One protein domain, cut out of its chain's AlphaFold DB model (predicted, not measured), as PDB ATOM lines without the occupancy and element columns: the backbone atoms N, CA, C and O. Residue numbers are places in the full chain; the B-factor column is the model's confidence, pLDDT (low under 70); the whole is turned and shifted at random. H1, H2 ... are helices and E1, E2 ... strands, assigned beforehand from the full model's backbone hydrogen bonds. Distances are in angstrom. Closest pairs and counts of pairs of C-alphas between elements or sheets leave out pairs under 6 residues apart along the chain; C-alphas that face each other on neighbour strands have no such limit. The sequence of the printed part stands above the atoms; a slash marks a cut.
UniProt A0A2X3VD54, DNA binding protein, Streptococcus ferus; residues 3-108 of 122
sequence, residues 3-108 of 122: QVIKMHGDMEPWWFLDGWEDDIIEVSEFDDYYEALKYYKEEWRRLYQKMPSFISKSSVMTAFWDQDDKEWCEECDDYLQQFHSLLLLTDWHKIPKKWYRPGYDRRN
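AT A GLANCE: This is residues 3 to 108 of the 122 residues of the protein "DNA binding protein" of Streptococcus ferus (UniProt A0A2X3VD54). A twisted sheet of five strands has one long helix, H2, packed over one face and running along the strands, while a small hairpin, E5 and E6, extends the body beyond one end of the sheet. The short helix H1 sits beside the sheet, just before edge strand E2. The printed part has 106 residues, with two named helices and seven named strands in the order E1 H1 E2 H2 E3 E4 E5 E6 E7; the class is mixed, helices and strands, in two layers, H2 on one face of the sheet. The large sheet runs E2 E1 E7 E4 E3, all antiparallel. The whole is compact, with a radius of gyration of the C-alphas of 13.8 A, yet elongated, spanning 43 by 28 by 21 A.

HOW THE PARTS SIT: E1, residues 3 to 9, is an inner strand, antiparallel to E2, residues 24 to 30, with N 4 and O 28 2.8 A apart, within hydrogen-bond range. H1, residues 20 to 23, is at the sheet's level, only just, with a height over the sheet of 4.0 A; its closest C-alphas to E1 are those of Asp 23 and Met 7, 5.1 A apart. H2, residues 33 to 48, is on the sheet at a height over the sheet of 8.3 A, over E1 and over E7, residues 83 to 90. On the local plane it stands at 4 degrees to E7, along the strands; the closest C-alphas are those of Tyr 40 and Leu 88, 6.8 A. Every O i to N i+4 pair of H2 is within hydrogen-bond range; H1 is too short for such a pair. E3, residues 53 to 57, and E4, residues 61 to 65, form a hairpin, with N 55 and O 63 2.9 A apart. E5, residues 70 to 73, and E6, residues 78 to 81, form another, with N 80 and O 71 2.8 A apart. E6 runs on into E7 at 50 degrees. E7 is antiparallel to E1, N 85 and O 7 at 2.8 A, and to E4, N 62 and O 86 at 2.8 A.

IN THESE COORDINATES: E1 begins at C-alpha 3 (152.637, 152.127, 195.816) and is 18.4 A long; H1 measures 5.9 A and E2 17.0 A. H2 begins at C-alpha 33 (146.970, 145.260, 197.173) and is 21.9 A long. E3 measures 13.8 A, E4 13.7 A, E5 9.4 A and E6 9.8 A. E7, 21.7 A long, ends at C-alpha 90 (152.878, 149.686, 201.575).

THE WHOLE: The C-alphas farthest apart are those of Asp 32 and Asp 77, 44.2 A. The printed part has no cut and no long link. Residues 91 to 108 hold no named element, though residues 106 to 107 pair antiparallel with residues 55 to 56 of E3. The mean pLDDT of the printed part is 94.2, and no printed residue is under 70.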
ATOM      1  N   GLN A   3     151.942 151.410 196.885       98.25
ATOM      2  CA  GLN A   3     152.637 152.127 195.816       98.25
ATOM      3  C   GLN A   3     153.334 151.126 194.905       98.25
ATOM      4  O   GLN A   3     154.028 150.236 195.396       98.25
ATOM      5  N   VAL A   4     153.186 151.284 193.594       98.44
ATOM      6  CA  VAL A   4     154.128 150.715 192.631       98.44
ATOM      7  C   VAL A   4     155.041 151.833 192.162       98.44
ATOM      8  O   VAL A   4     154.576 152.797 191.558       98.44
ATOM      9  N   ILE A   5     156.326 151.702 192.470       98.12
ATOM     10  CA  ILE A   5     157.344 152.721 192.218       98.12
ATOM     11  C   ILE A   5     158.290 152.212 191.140       98.12
ATOM     12  O   ILE A   5     158.728 151.059 191.195       98.12
ATOM     13  N   LYS A   6     158.602 153.077 190.174       97.88
ATOM     14  CA  LYS A   6     159.694 152.879 189.222       97.88
ATOM     15  C   LYS A   6     160.830 153.810 189.592       97.88
ATOM     16  O   LYS A   6     160.593 154.992 189.841       97.88
ATOM     17  N   MET A   7     162.038 153.273 189.594       95.81
ATOM     18  CA  MET A   7     163.250 154.031 189.865       95.81
ATOM     19  C   MET A   7     164.278 153.795 188.768       95.81
ATOM     20  O   MET A   7     164.285 152.727 188.143       95.81
ATOM     21  N   HIS A   8     165.140 154.779 188.562       95.12
ATOM     22  CA  HIS A   8     166.297 154.683 187.692       95.12
ATOM     23  C   HIS A   8     167.496 155.326 188.378       95.12
ATOM     24  O   HIS A   8     167.481 156.532 188.597       95.12
ATOM     25  N   GLY A   9     168.496 154.517 188.713       92.31
ATOM     26  CA  GLY A   9     169.686 154.969 189.426       92.31
ATOM     27  C   GLY A   9     170.675 153.835 189.653       92.31
ATOM     28  O   GLY A   9     170.473 152.709 189.192       92.31
ATOM     29  N   ASP A  10     171.738 154.104 190.398       89.31
ATOM     30  CA  ASP A  10     172.831 153.159 190.652       89.31
ATOM     31  C   ASP A  10     172.603 152.262 191.884       89.31
ATOM     32  O   ASP A  10     173.434 151.408 192.214       89.31
ATOM     33  N   MET A  11     171.456 152.412 192.555       86.25
ATOM     34  CA  MET A  11     171.114 151.685 193.775       86.25
ATOM     35  C   MET A  11     170.220 150.461 193.546       86.25
ATOM     36  O   MET A  11     169.209 150.486 192.838       86.25
ATOM     37  N   GLU A  12     170.533 149.375 194.263       84.06
ATOM     38  CA  GLU A  12     169.617 148.245 194.379       84.06
ATOM     39  C   GLU A  12     168.383 148.633 195.229       84.06
ATOM     40  O   GLU A  12     168.517 149.126 196.355       84.06
ATOM     41  N   PRO A  13     167.156 148.311 194.785       81.62
ATOM     42  CA  PRO A  13     165.925 148.875 195.348       81.62
ATOM     43  C   PRO A  13     165.542 148.322 196.726       81.62
ATOM     44  O   PRO A  13     164.553 148.738 197.321       81.62
ATOM     45  N   TRP A  14     166.271 147.333 197.245       85.75
ATOM     46  CA  TRP A  14     166.001 146.735 198.557       85.75
ATOM     47  C   TRP A  14     166.871 147.292 199.679       85.75
ATOM     48  O   TRP A  14     166.669 146.882 200.826       85.75
ATOM     49  N   TRP A  15     167.839 148.158 199.372       78.12
ATOM     50  CA  TRP A  15     168.691 148.744 200.400       78.12
ATOM     51  C   TRP A  15     168.007 149.883 201.155       78.12
ATOM     52  O   TRP A  15     168.319 150.039 202.330       78.12
ATOM     53  N   PHE A  16     167.040 150.587 200.539       81.12
ATOM     54  CA  PHE A  16     166.372 151.758 201.135       81.12
ATOM     55  C   PHE A  16     167.390 152.685 201.824       81.12
ATOM     56  O   PHE A  16     167.234 153.027 202.995       81.12
ATOM     57  N   LEU A  17     168.490 152.988 201.124       81.44
ATOM     58  CA  LEU A  17     169.505 153.918 201.615       81.44
ATOM     59  C   LEU A  17     168.926 155.333 201.639       81.44
ATOM     60  O   LEU A  17     168.006 155.635 200.883       81.44
ATOM     61  N   ASP A  18     169.472 156.206 202.480       80.75
ATOM     62  CA  ASP A  18     169.100 157.622 202.458       80.75
ATOM     63  C   ASP A  18     169.324 158.196 201.047       80.75
ATOM     64  O   ASP A  18     170.362 157.934 200.440       80.75
ATOM     65  N   GLY A  19     168.344 158.944 200.529       81.94
ATOM     66  CA  GLY A  19     168.367 159.485 199.161       81.94
ATOM     67  C   GLY A  19     167.781 158.563 198.085       81.94
ATOM     68  O   GLY A  19     167.663 158.971 196.939       81.94
ATOM     69  N   TRP A  20     167.331 157.342 198.416       85.56
ATOM     70  CA  TRP A  20     166.733 156.434 197.416       85.56
ATOM     71  C   TRP A  20     165.521 157.023 196.678       85.56
ATOM     72  O   TRP A  20     165.208 156.602 195.568       85.56
ATOM     73  N   GLU A  21     164.817 157.970 197.296       89.25
ATOM     74  CA  GLU A  21     163.654 158.625 196.696       89.25
ATOM     75  C   GLU A  21     164.032 159.520 195.507       89.25
ATOM     76  O   GLU A  21     163.188 159.747 194.640       89.25
ATOM     77  N   ASP A  22     165.287 159.969 195.422       89.56
ATOM     78  CA  ASP A  22     165.768 160.842 194.346       89.56
ATOM     79  C   ASP A  22     165.816 160.120 192.989       89.56
ATOM     80  O   ASP A  22     165.644 160.746 191.943       89.56
ATOM     81  N   ASP A  23     165.935 158.789 193.006       90.62
ATOM     82  CA  ASP A  23     165.916 157.945 191.807       90.62
ATOM     83  C   ASP A  23     164.488 157.620 191.330       90.62
ATOM     84  O   ASP A  23     164.306 156.919 190.328       90.62
ATOM     85  N   ILE A  24     163.441 158.060 192.041       94.69
ATOM     86  CA  ILE A  24     162.051 157.777 191.673       94.69
ATOM     87  C   ILE A  24     161.669 158.552 190.412       94.69
ATOM     88  O   ILE A  24     161.618 159.780 190.390       94.69
ATOM     89  N   ILE A  25     161.267 157.815 189.378       97.25
ATOM     90  CA  ILE A  25     160.788 158.393 188.114       97.25
ATOM     91  C   ILE A  25     159.265 158.314 187.961       97.25
ATOM     92  O   ILE A  25     158.676 159.079 187.199       97.25
ATOM     93  N   GLU A  26     158.604 157.383 188.656       98.12
ATOM     94  CA  GLU A  26     157.149 157.218 188.592       98.12
ATOM     95  C   GLU A  26     156.611 156.572 189.871       98.12
ATOM     96  O   GLU A  26     157.162 155.584 190.363       98.12
ATOM     97  N   VAL A  27     155.478 157.083 190.356       98.31
ATOM     98  CA  VAL A  27     154.720 156.511 191.473       98.31
ATOM     99  C   VAL A  27     153.286 156.274 191.022       98.31
ATOM    100  O   VAL A  27     152.626 157.174 190.507       98.31
ATOM    101  N   SER A  28     152.798 155.054 191.219       98.56
ATOM    102  CA  SER A  28     151.392 154.690 191.036       98.56
ATOM    103  C   SER A  28     150.808 154.236 192.368       98.56
ATOM    104  O   SER A  28     151.318 153.291 192.969       98.56
ATOM    105  N   GLU A  29     149.745 154.891 192.829       98.44
ATOM    106  CA  GLU A  29     149.118 154.614 194.125       98.44
ATOM    107  C   GLU A  29     147.825 153.808 193.979       98.44
ATOM    108  O   GLU A  29     147.062 153.984 193.028       98.44
ATOM    109  N   PHE A  30     147.583 152.916 194.938       98.44
ATOM    110  CA  PHE A  30     146.446 152.003 194.950       98.44
ATOM    111  C   PHE A  30     145.911 151.812 196.373       98.44
ATOM    112  O   PHE A  30     146.676 151.706 197.339       98.44
ATOM    113  N   ASP A  31     144.595 151.664 196.494       97.94
ATOM    114  CA  ASP A  31     143.941 151.316 197.761       97.94
ATOM    115  C   ASP A  31     143.906 149.799 198.000       97.94
ATOM    116  O   ASP A  31     143.940 149.344 199.147       97.94
ATOM    117  N   ASP A  32     143.907 149.002 196.924       97.88
ATOM    118  CA  ASP A  32     143.911 147.542 196.976       97.88
ATOM    119  C   ASP A  32     145.271 146.935 196.592       97.88
ATOM    120  O   ASP A  32     145.918 147.297 195.606       97.88
ATOM    121  N   TYR A  33     145.693 145.940 197.371       97.00
ATOM    122  CA  TYR A  33     146.970 145.260 197.173       97.00
ATOM    123  C   TYR A  33     147.017 144.434 195.880       97.00
ATOM    124  O   TYR A  33     148.070 144.329 195.249       97.00
ATOM    125  N   TYR A  34     145.912 143.794 195.491       97.50
ATOM    126  CA  TYR A  34     145.876 142.944 194.305       97.50
ATOM    127  C   TYR A  34     145.829 143.764 193.018       97.50
ATOM    128  O   TYR A  34     146.410 143.329 192.022       97.50
ATOM    129  N   GLU A  35     145.219 144.950 193.038       98.56
ATOM    130  CA  GLU A  35     145.328 145.931 191.953       98.56
ATOM    131  C   GLU A  35     146.773 146.405 191.773       98.56
ATOM    132  O   GLU A  35     147.319 146.296 190.671       98.56
ATOM    133  N   ALA A  36     147.440 146.793 192.864       98.50
ATOM    134  CA  ALA A  36     148.849 147.177 192.838       98.50
ATOM    135  C   ALA A  36     149.750 146.029 192.343       98.50
ATOM    136  O   ALA A  36     150.617 146.214 191.492       98.50
ATOM    137  N   LEU A  37     149.512 144.797 192.810       98.31
ATOM    138  CA  LEU A  37     150.256 143.612 192.371       98.31
ATOM    139  C   LEU A  37     150.013 143.280 190.891       98.31
ATOM    140  O   LEU A  37     150.922 142.802 190.205       98.31
ATOM    141  N   LYS A  38     148.792 143.497 190.389       98.50
ATOM    142  CA  LYS A  38     148.472 143.331 188.969       98.50
ATOM    143  C   LYS A  38     149.256 144.341 188.132       98.50
ATOM    144  O   LYS A  38     149.911 143.919 187.181       98.50
ATOM    145  N   TYR A  39     149.249 145.615 188.526       98.69
ATOM    146  CA  TYR A  39     150.014 146.671 187.859       98.69
ATOM    147  C   TYR A  39     151.520 146.380 187.884       98.69
ATOM    148  O   TYR A  39     152.161 146.350 186.837       98.69
ATOM    149  N   TYR A  40     152.066 146.016 189.050       98.50
ATOM    150  CA  TYR A  40     153.459 145.581 189.189       98.50
ATOM    151  C   TYR A  40     153.809 144.475 188.187       98.50
ATOM    152  O   TYR A  40     154.836 144.528 187.521       98.50
ATOM    153  N   LYS A  41     152.953 143.456 188.041       98.12
ATOM    154  CA  LYS A  41     153.197 142.341 187.116       98.12
ATOM    155  C   LYS A  41     153.201 142.784 185.649       98.12
ATOM    156  O   LYS A  41     153.904 142.180 184.835       98.12
ATOM    157  N   GLU A  42     152.393 143.776 185.294       98.44
ATOM    158  CA  GLU A  42     152.365 144.354 183.951       98.44
ATOM    159  C   GLU A  42     153.663 145.123 183.665       98.44
ATOM    160  O   GLU A  42     154.312 144.839 182.657       98.44
ATOM    161  N   GLU A  43     154.110 145.973 184.592       98.44
ATOM    162  CA  GLU A  43     155.385 146.698 184.482       98.44
ATOM    163  C   GLU A  43     156.595 145.766 184.481       98.44
ATOM    164  O   GLU A  43     157.490 145.903 183.647       98.44
ATOM    165  N   TRP A  44     156.584 144.744 185.336       98.06
ATOM    166  CA  TRP A  44     157.638 143.737 185.392       98.06
ATOM    167  C   TRP A  44     157.837 143.069 184.029       98.06
ATOM    168  O   TRP A  44     158.963 142.902 183.573       98.06
ATOM    169  N   ARG A  45     156.745 142.726 183.329       97.94
ATOM    170  CA  ARG A  45     156.817 142.140 181.980       97.94
ATOM    171  C   ARG A  45     157.368 143.122 180.952       97.94
ATOM    172  O   ARG A  45     158.095 142.689 180.064       97.94
ATOM    173  N   ARG A  46     157.024 144.411 181.056       97.88
ATOM    174  CA  ARG A  46     157.536 145.460 180.159       97.88
ATOM    175  C   ARG A  46     159.044 145.630 180.316       97.88
ATOM    176  O   ARG A  46     159.736 145.702 179.306       97.88
ATOM    177  N   LEU A  47     159.547 145.656 181.550       96.81
ATOM    178  CA  LEU A  47     160.983 145.747 181.831       96.81
ATOM    179  C   LEU A  47     161.718 144.463 181.433       96.81
ATOM    180  O   LEU A  47     162.719 144.531 180.727       96.81
ATOM    181  N   TYR A  48     161.167 143.292 181.764       96.50
ATOM    182  CA  TYR A  48     161.746 141.993 181.401       96.50
ATOM    183  C   TYR A  48     161.904 141.787 179.885       96.50
ATOM    184  O   TYR A  48     162.797 141.075 179.445       96.50
ATOM    185  N   GLN A  49     161.040 142.391 179.065       97.06
ATOM    186  CA  GLN A  49     161.166 142.336 177.603       97.06
ATOM    187  C   GLN A  49     162.271 143.241 177.047       97.06
ATOM    188  O   GLN A  49     162.686 143.042 175.907       97.06
ATOM    189  N   LYS A  50     162.701 144.250 177.809       95.88
ATOM    190  CA  LYS A  50     163.662 145.271 177.373       95.88
ATOM    191  C   LYS A  50     165.063 145.046 177.928       95.88
ATOM    192  O   LYS A  50     166.020 145.435 177.275       95.88
ATOM    193  N   MET A  51     165.167 144.448 179.112       95.19
ATOM    194  CA  MET A  51     166.417 144.347 179.859       95.19
ATOM    195  C   MET A  51     166.941 142.909 179.868       95.19
ATOM    196  O   MET A  51     166.163 141.982 180.117       95.19
ATOM    197  N   PRO A  52     168.247 142.691 179.631       94.94
ATOM    198  CA  PRO A  52     168.819 141.349 179.580       94.94
ATOM    199  C   PRO A  52     168.967 140.708 180.966       94.94
ATOM    200  O   PRO A  52     168.851 139.484 181.083       94.94
ATOM    201  N   SER A  53     169.199 141.507 182.012       95.38
ATOM    202  CA  SER A  53     169.483 141.021 183.368       95.38
ATOM    203  C   SER A  53     168.467 141.527 184.388       95.38
ATOM    204  O   SER A  53     167.948 142.637 184.267       95.38
ATOM    205  N   PHE A  54     168.184 140.713 185.406       96.06
ATOM    206  CA  PHE A  54     167.377 141.099 186.555       96.06
ATOM    207  C   PHE A  54     167.684 140.281 187.815       96.06
ATOM    208  O   PHE A  54     168.047 139.101 187.759       96.06
ATOM    209  N   ILE A  55     167.403 140.893 188.966       95.62
ATOM    210  CA  ILE A  55     167.236 140.227 190.262       95.62
ATOM    211  C   ILE A  55     165.892 140.659 190.829       95.62
ATOM    212  O   ILE A  55     165.646 141.838 191.068       95.62
ATOM    213  N   SER A  56     165.030 139.687 191.095       96.06
ATOM    214  CA  SER A  56     163.728 139.869 191.724       96.06
ATOM    215  C   SER A  56     163.721 139.196 193.094       96.06
ATOM    216  O   SER A  56     164.206 138.077 193.249       96.06
ATOM    217  N   LYS A  57     163.162 139.874 194.098       95.94
ATOM    218  CA  LYS A  57     163.062 139.389 195.481       95.94
ATOM    219  C   LYS A  57     161.627 138.985 195.809       95.94
ATOM    220  O   LYS A  57     160.662 139.563 195.311       95.94
ATOM    221  N   SER A  58     161.470 138.062 196.759       96.50
ATOM    222  CA  SER A  58     160.148 137.654 197.269       96.50
ATOM    223  C   SER A  58     159.322 138.802 197.864       96.50
ATOM    224  O   SER A  58     158.103 138.704 197.941       96.50
ATOM    225  N   SER A  59     159.953 139.910 198.238       96.06
ATOM    226  CA  SER A  59     159.284 141.129 198.690       96.06
ATOM    227  C   SER A  59     158.721 142.007 197.566       96.06
ATOM    228  O   SER A  59     158.402 143.155 197.836       96.06
ATOM    229  N   VAL A  60     158.598 141.485 196.340       96.75
ATOM    230  CA  VAL A  60     158.001 142.188 195.188       96.75
ATOM    231  C   VAL A  60     158.760 143.484 194.874       96.75
ATOM    232  O   VAL A  60     158.203 144.570 194.763       96.75
ATOM    233  N   MET A  61     160.080 143.336 194.785       97.38
ATOM    234  CA  MET A  61     161.006 144.355 194.301       97.38
ATOM    235  C   MET A  61     161.915 143.695 193.270       97.38
ATOM    236  O   MET A  61     162.334 142.548 193.466       97.38
ATOM    237  N   THR A  62     162.193 144.369 192.163       97.19
ATOM    238  CA  THR A  62     163.056 143.861 191.094       97.19
ATOM    239  C   THR A  62     163.947 144.974 190.576       97.19
ATOM    240  O   THR A  62     163.446 146.051 190.285       97.19
ATOM    241  N   ALA A  63     165.236 144.686 190.430       96.25
ATOM    242  CA  ALA A  63     166.160 145.501 189.654       96.25
ATOM    243  C   ALA A  63     166.370 144.834 188.293       96.25
ATOM    244  O   ALA A  63     166.588 143.619 188.244       96.25
ATOM    245  N   PHE A  64     166.304 145.612 187.218       96.44
ATOM    246  CA  PHE A  64     166.630 145.202 185.853       96.44
ATOM    247  C   PHE A  64     167.786 146.048 185.325       96.44
ATOM    248  O   PHE A  64     167.876 147.219 185.677       96.44
ATOM    249  N   TRP A  65     168.644 145.491 184.476       95.56
ATOM    250  CA  TRP A  65     169.728 146.266 183.872       95.56
ATOM    251  C   TRP A  65     170.286 145.635 182.597       95.56
ATOM    252  O   TRP A  65     170.140 144.430 182.350       95.56
ATOM    253  N   ASP A  66     170.965 146.476 181.821       93.25
ATOM    254  CA  ASP A  66     171.918 146.100 180.781       93.25
ATOM    255  C   ASP A  66     173.340 146.400 181.284       93.25
ATOM    256  O   ASP A  66     173.561 147.406 181.950       93.25
ATOM    257  N   GLN A  67     174.311 145.532 180.996       90.19
ATOM    258  CA  GLN A  67     175.701 145.739 181.416       90.19
ATOM    259  C   GLN A  67     176.362 146.933 180.725       90.19
ATOM    260  O   GLN A  67     177.382 147.412 181.217       90.19
ATOM    261  N   ASP A  68     175.812 147.389 179.602       91.00
ATOM    262  CA  ASP A  68     176.298 148.573 178.896       91.00
ATOM    263  C   ASP A  68     175.614 149.868 179.382       91.00
ATOM    264  O   ASP A  68     176.076 150.960 179.053       91.00
ATOM    265  N   ASP A  69     174.557 149.765 180.202       92.88
ATOM    266  CA  ASP A  69     173.865 150.908 180.811       92.88
ATOM    267  C   ASP A  69     174.623 151.389 182.057       92.88
ATOM    268  O   ASP A  69     174.472 150.855 183.161       92.88
ATOM    269  N   LYS A  70     175.524 152.356 181.859       92.62
ATOM    270  CA  LYS A  70     176.354 152.933 182.920       92.62
ATOM    271  C   LYS A  70     176.429 154.447 182.826       92.62
ATOM    272  O   LYS A  70     176.451 155.009 181.733       92.62
ATOM    273  N   GLU A  71     176.609 155.081 183.977       92.69
ATOM    274  CA  GLU A  71     176.777 156.526 184.101       92.69
ATOM    275  C   GLU A  71     178.111 156.869 184.771       92.69
ATOM    276  O   GLU A  71     178.572 156.152 185.660       92.69
ATOM    277  N   TRP A  72     178.762 157.937 184.301       93.00
ATOM    278  CA  TRP A  72     179.994 158.441 184.904       93.00
ATOM    279  C   TRP A  72     179.677 159.116 186.236       93.00
ATOM    280  O   TRP A  72     178.877 160.047 186.278       93.00
ATOM    281  N   CYS A  73     180.334 158.675 187.304       90.44
ATOM    282  CA  CYS A  73     180.263 159.305 188.613       90.44
ATOM    283  C   CYS A  73     181.603 159.974 188.922       90.44
ATOM    284  O   CYS A  73     182.622 159.297 189.075       90.44
ATOM    285  N   GLU A  74     181.587 161.303 189.039       91.19
ATOM    286  CA  GLU A  74     182.778 162.111 189.336       91.19
ATOM    287  C   GLU A  74     183.354 161.785 190.721       91.19
ATOM    288  O   GLU A  74     184.565 161.802 190.928       91.19
ATOM    289  N   GLU A  75     182.494 161.452 191.683       88.94
ATOM    290  CA  GLU A  75     182.892 161.108 193.044       88.94
ATOM    291  C   GLU A  75     183.627 159.766 193.119       88.94
ATOM    292  O   GLU A  75     184.524 159.592 193.949       88.94
ATOM    293  N   CYS A  76     183.233 158.813 192.275       88.81
ATOM    294  CA  CYS A  76     183.849 157.495 192.192       88.81
ATOM    295  C   CYS A  76     185.012 157.435 191.193       88.81
ATOM    296  O   CYS A  76     185.775 156.472 191.259       88.81
ATOM    297  N   ASP A  77     185.143 158.431 190.306       92.25
ATOM    298  CA  ASP A  77     186.060 158.423 189.154       92.25
ATOM    299  C   ASP A  77     185.884 157.144 188.309       92.25
ATOM    300  O   ASP A  77     186.838 156.455 187.939       92.25
ATOM    301  N   ASP A  78     184.622 156.749 188.096       90.94
ATOM    302  CA  ASP A  78     184.268 155.455 187.512       90.94
ATOM    303  C   ASP A  78     182.866 155.449 186.885       90.94
ATOM    304  O   ASP A  78     182.022 156.301 187.161       90.94
ATOM    305  N   TYR A  79     182.602 154.429 186.067       91.06
ATOM    306  CA  TYR A  79     181.284 154.164 185.498       91.06
ATOM    307  C   TYR A  79     180.469 153.236 186.404       91.06
ATOM    308  O   TYR A  79     180.807 152.057 186.579       91.06
ATOM    309  N   LEU A  80     179.363 153.755 186.930       91.69
ATOM    310  CA  LEU A  80     178.435 153.032 187.791       91.69
ATOM    311  C   LEU A  80     177.316 152.394 186.974       91.69
ATOM    312  O   LEU A  80     176.802 152.985 186.027       91.69
ATOM    313  N   GLN A  81     176.958 151.168 187.347       92.38
ATOM    314  CA  GLN A  81     175.847 150.435 186.745       92.38
ATOM    315  C   GLN A  81     174.530 151.143 187.052       92.38
ATOM    316  O   GLN A  81     174.262 151.410 188.216       92.38
ATOM    317  N   GLN A  82     173.698 151.354 186.036       93.75
ATOM    318  CA  GLN A  82     172.342 151.867 186.215       93.75
ATOM    319  C   GLN A  82     171.326 150.722 186.286       93.75
ATOM    320  O   GLN A  82     171.446 149.712 185.582       93.75
ATOM    321  N   PHE A  83     170.328 150.869 187.152       94.69
ATOM    322  CA  PHE A  83     169.256 149.910 187.378       94.69
ATOM    323  C   PHE A  83     167.899 150.538 187.094       94.69
ATOM    324  O   PHE A  83     167.530 151.568 187.647       94.69
ATOM    325  N   HIS A  84     167.093 149.824 186.315       96.56
ATOM    326  CA  HIS A  84     165.669 150.083 186.149       96.56
ATOM    327  C   HIS A  84     164.927 149.258 187.190       96.56
ATOM    328  O   HIS A  84     164.733 148.048 187.037       96.56
ATOM    329  N   SER A  85     164.553 149.903 188.285       96.19
ATOM    330  CA  SER A  85     163.995 149.245 189.458       96.19
ATOM    331  C   SER A  85     162.479 149.389 189.527       96.19
ATOM    332  O   SER A  85     161.908 150.412 189.160       96.19
ATOM    333  N   LEU A  86     161.813 148.341 190.009       98.06
ATOM    334  CA  LEU A  86     160.368 148.278 190.206       98.06
ATOM    335  C   LEU A  86     160.060 147.743 191.606       98.06
ATOM    336  O   LEU A  86     160.500 146.648 191.962       98.06
ATOM    337  N   LEU A  87     159.291 148.495 192.393       97.62
ATOM    338  CA  LEU A  87     158.972 148.173 193.783       97.62
ATOM    339  C   LEU A  87     157.461 148.172 193.992       97.62
ATOM    340  O   LEU A  87     156.772 149.053 193.494       97.62
ATOM    341  N   LEU A  88     156.948 147.219 194.770       98.19
ATOM    342  CA  LEU A  88     155.622 147.294 195.381       98.19
ATOM    343  C   LEU A  88     155.785 147.542 196.884       98.19
ATOM    344  O   LEU A  88     156.318 146.686 197.594       98.19
ATOM    345  N   LEU A  89     155.307 148.688 197.361       97.50
ATOM    346  CA  LEU A  89     155.406 149.142 198.748       97.50
ATOM    347  C   LEU A  89     154.028 149.236 199.420       97.50
ATOM    348  O   LEU A  89     152.978 149.172 198.779       97.50
ATOM    349  N   THR A  90     154.037 149.341 200.746       97.06
ATOM    350  CA  THR A  90     152.878 149.686 201.575       97.06
ATOM    351  C   THR A  90     153.255 150.876 202.435       97.06
ATOM    352  O   THR A  90     154.191 150.778 203.224       97.06
ATOM    353  N   ASP A  91     152.530 151.979 202.275       96.12
ATOM    354  CA  ASP A  91     152.771 153.237 202.982       96.12
ATOM    355  C   ASP A  91     154.249 153.663 202.915       96.12
ATOM    356  O   ASP A  91     154.833 153.996 203.940       96.12
ATOM    357  N   TRP A  92     154.865 153.593 201.727       94.81
ATOM    358  CA  TRP A  92     156.284 153.921 201.483       94.81
ATOM    359  C   TRP A  92     157.305 153.004 202.170       94.81
ATOM    360  O   TRP A  92     158.501 153.267 202.167       94.81
ATOM    361  N   HIS A  93     156.850 151.874 202.708       94.12
ATOM    362  CA  HIS A  93     157.703 150.863 203.317       94.12
ATOM    363  C   HIS A  93     157.596 149.533 202.574       94.12
ATOM    364  O   HIS A  93     156.636 149.243 201.856       94.12
ATOM    365  N   LYS A  94     158.580 148.661 202.796       94.88
ATOM    366  CA  LYS A  94     158.544 147.280 202.310       94.88
ATOM    367  C   LYS A  94     157.235 146.592 202.706       94.88
ATOM    368  O   LYS A  94     156.825 146.638 203.867       94.88
ATOM    369  N   ILE A  95     156.621 145.876 201.760       95.44
ATOM    370  CA  ILE A  95     155.394 145.121 202.033       95.44
ATOM    371  C   ILE A  95     155.567 144.166 203.235       95.44
ATOM    372  O   ILE A  95     156.616 143.529 203.392       95.44
ATOM    373  N   PRO A  96     154.530 143.989 204.070       95.62
ATOM    374  CA  PRO A  96     154.524 142.986 205.130       95.62
ATOM    375  C   PRO A  96     154.863 141.572 204.631       95.62
ATOM    376  O   PRO A  96     154.429 141.163 203.557       95.62
ATOM    377  N   LYS A  97     155.535 140.755 205.458       95.56
ATOM    378  CA  LYS A  97     155.928 139.366 205.111       95.56
ATOM    379  C   LYS A  97     154.778 138.488 204.599       95.56
ATOM    380  O   LYS A  97     155.006 137.640 203.744       95.56
ATOM    381  N   LYS A  98     153.544 138.699 205.077       95.81
ATOM    382  CA  LYS A  98     152.344 137.980 204.594       95.81
ATOM    383  C   LYS A  98     152.067 138.187 203.097       95.81
ATOM    384  O   LYS A  98     151.390 137.370 202.484       95.81
ATOM    385  N   TRP A  99     152.591 139.268 202.523       96.00
ATOM    386  CA  TRP A  99     152.465 139.622 201.114       96.00
ATOM    387  C   TRP A  99     153.671 139.210 200.274       96.00
ATOM    388  O   TRP A  99     153.663 139.424 199.061       96.00
ATOM    389  N   TYR A 100     154.686 138.589 200.880       96.38
ATOM    390  CA  TYR A 100     155.808 138.068 200.115       96.38
ATOM    391  C   TYR A 100     155.320 137.014 199.121       96.38
ATOM    392  O   TYR A 100     154.436 136.198 199.394       96.38
ATOM    393  N   ARG A 101     155.936 137.025 197.945       95.81
ATOM    394  CA  ARG A 101     155.679 136.117 196.839       95.81
ATOM    395  C   ARG A 101     156.952 135.315 196.570       95.81
ATOM    396  O   ARG A 101     157.735 135.717 195.719       95.81
ATOM    397  N   PRO A 102     157.184 134.173 197.245       94.69
ATOM    398  CA  PRO A 102     158.398 133.373 197.046       94.69
ATOM    399  C   PRO A 102     158.673 133.010 195.581       94.69
ATOM    400  O   PRO A 102     159.819 132.958 195.165       94.69
ATOM    401  N   GLY A 103     157.626 132.849 194.762       92.69
ATOM    402  CA  GLY A 103     157.773 132.597 193.326       92.69
ATOM    403  C   GLY A 103     158.435 133.728 192.521       92.69
ATOM    404  O   GLY A 103     158.823 133.473 191.381       92.69
ATOM    405  N   TYR A 104     158.563 134.934 193.089       92.31
ATOM    406  CA  TYR A 104     159.299 136.067 192.517       92.31
ATOM    407  C   TYR A 104     160.783 136.064 192.880       92.31
ATOM    408  O   TYR A 104     161.515 136.848 192.293       92.31
ATOM    409  N   ASP A 105     161.238 135.229 193.816       95.62
ATOM    410  CA  ASP A 105     162.659 135.151 194.160       95.62
ATOM    411  C   ASP A 105     163.418 134.436 193.035       95.62
ATOM    412  O   ASP A 105     163.438 133.205 192.946       95.62
ATOM    413  N   ARG A 106     163.907 135.224 192.075       95.12
ATOM    414  CA  ARG A 106     164.480 134.766 190.805       95.12
ATOM    415  C   ARG A 106     165.506 135.768 190.317       95.12
ATOM    416  O   ARG A 106     165.377 136.965 190.553       95.12
ATOM    417  N   ARG A 107     166.484 135.275 189.571       94.94
ATOM    418  CA  ARG A 107     167.517 136.084 188.933       94.94
ATOM    419  C   ARG A 107     168.024 135.384 187.679       94.94
ATOM    420  O   ARG A 107     167.921 134.157 187.599       94.94
ATOM    421  N   ASN A 108     168.552 136.138 186.727       93.38
ATOM    422  CA  ASN A 108     169.214 135.602 185.531       93.38
ATOM    423  C   ASN A 108     170.588 136.248 185.277       93.38
ATOM    424  O   ASN A 108     171.152 136.067 184.203       93.38
TER     425      ASN A 108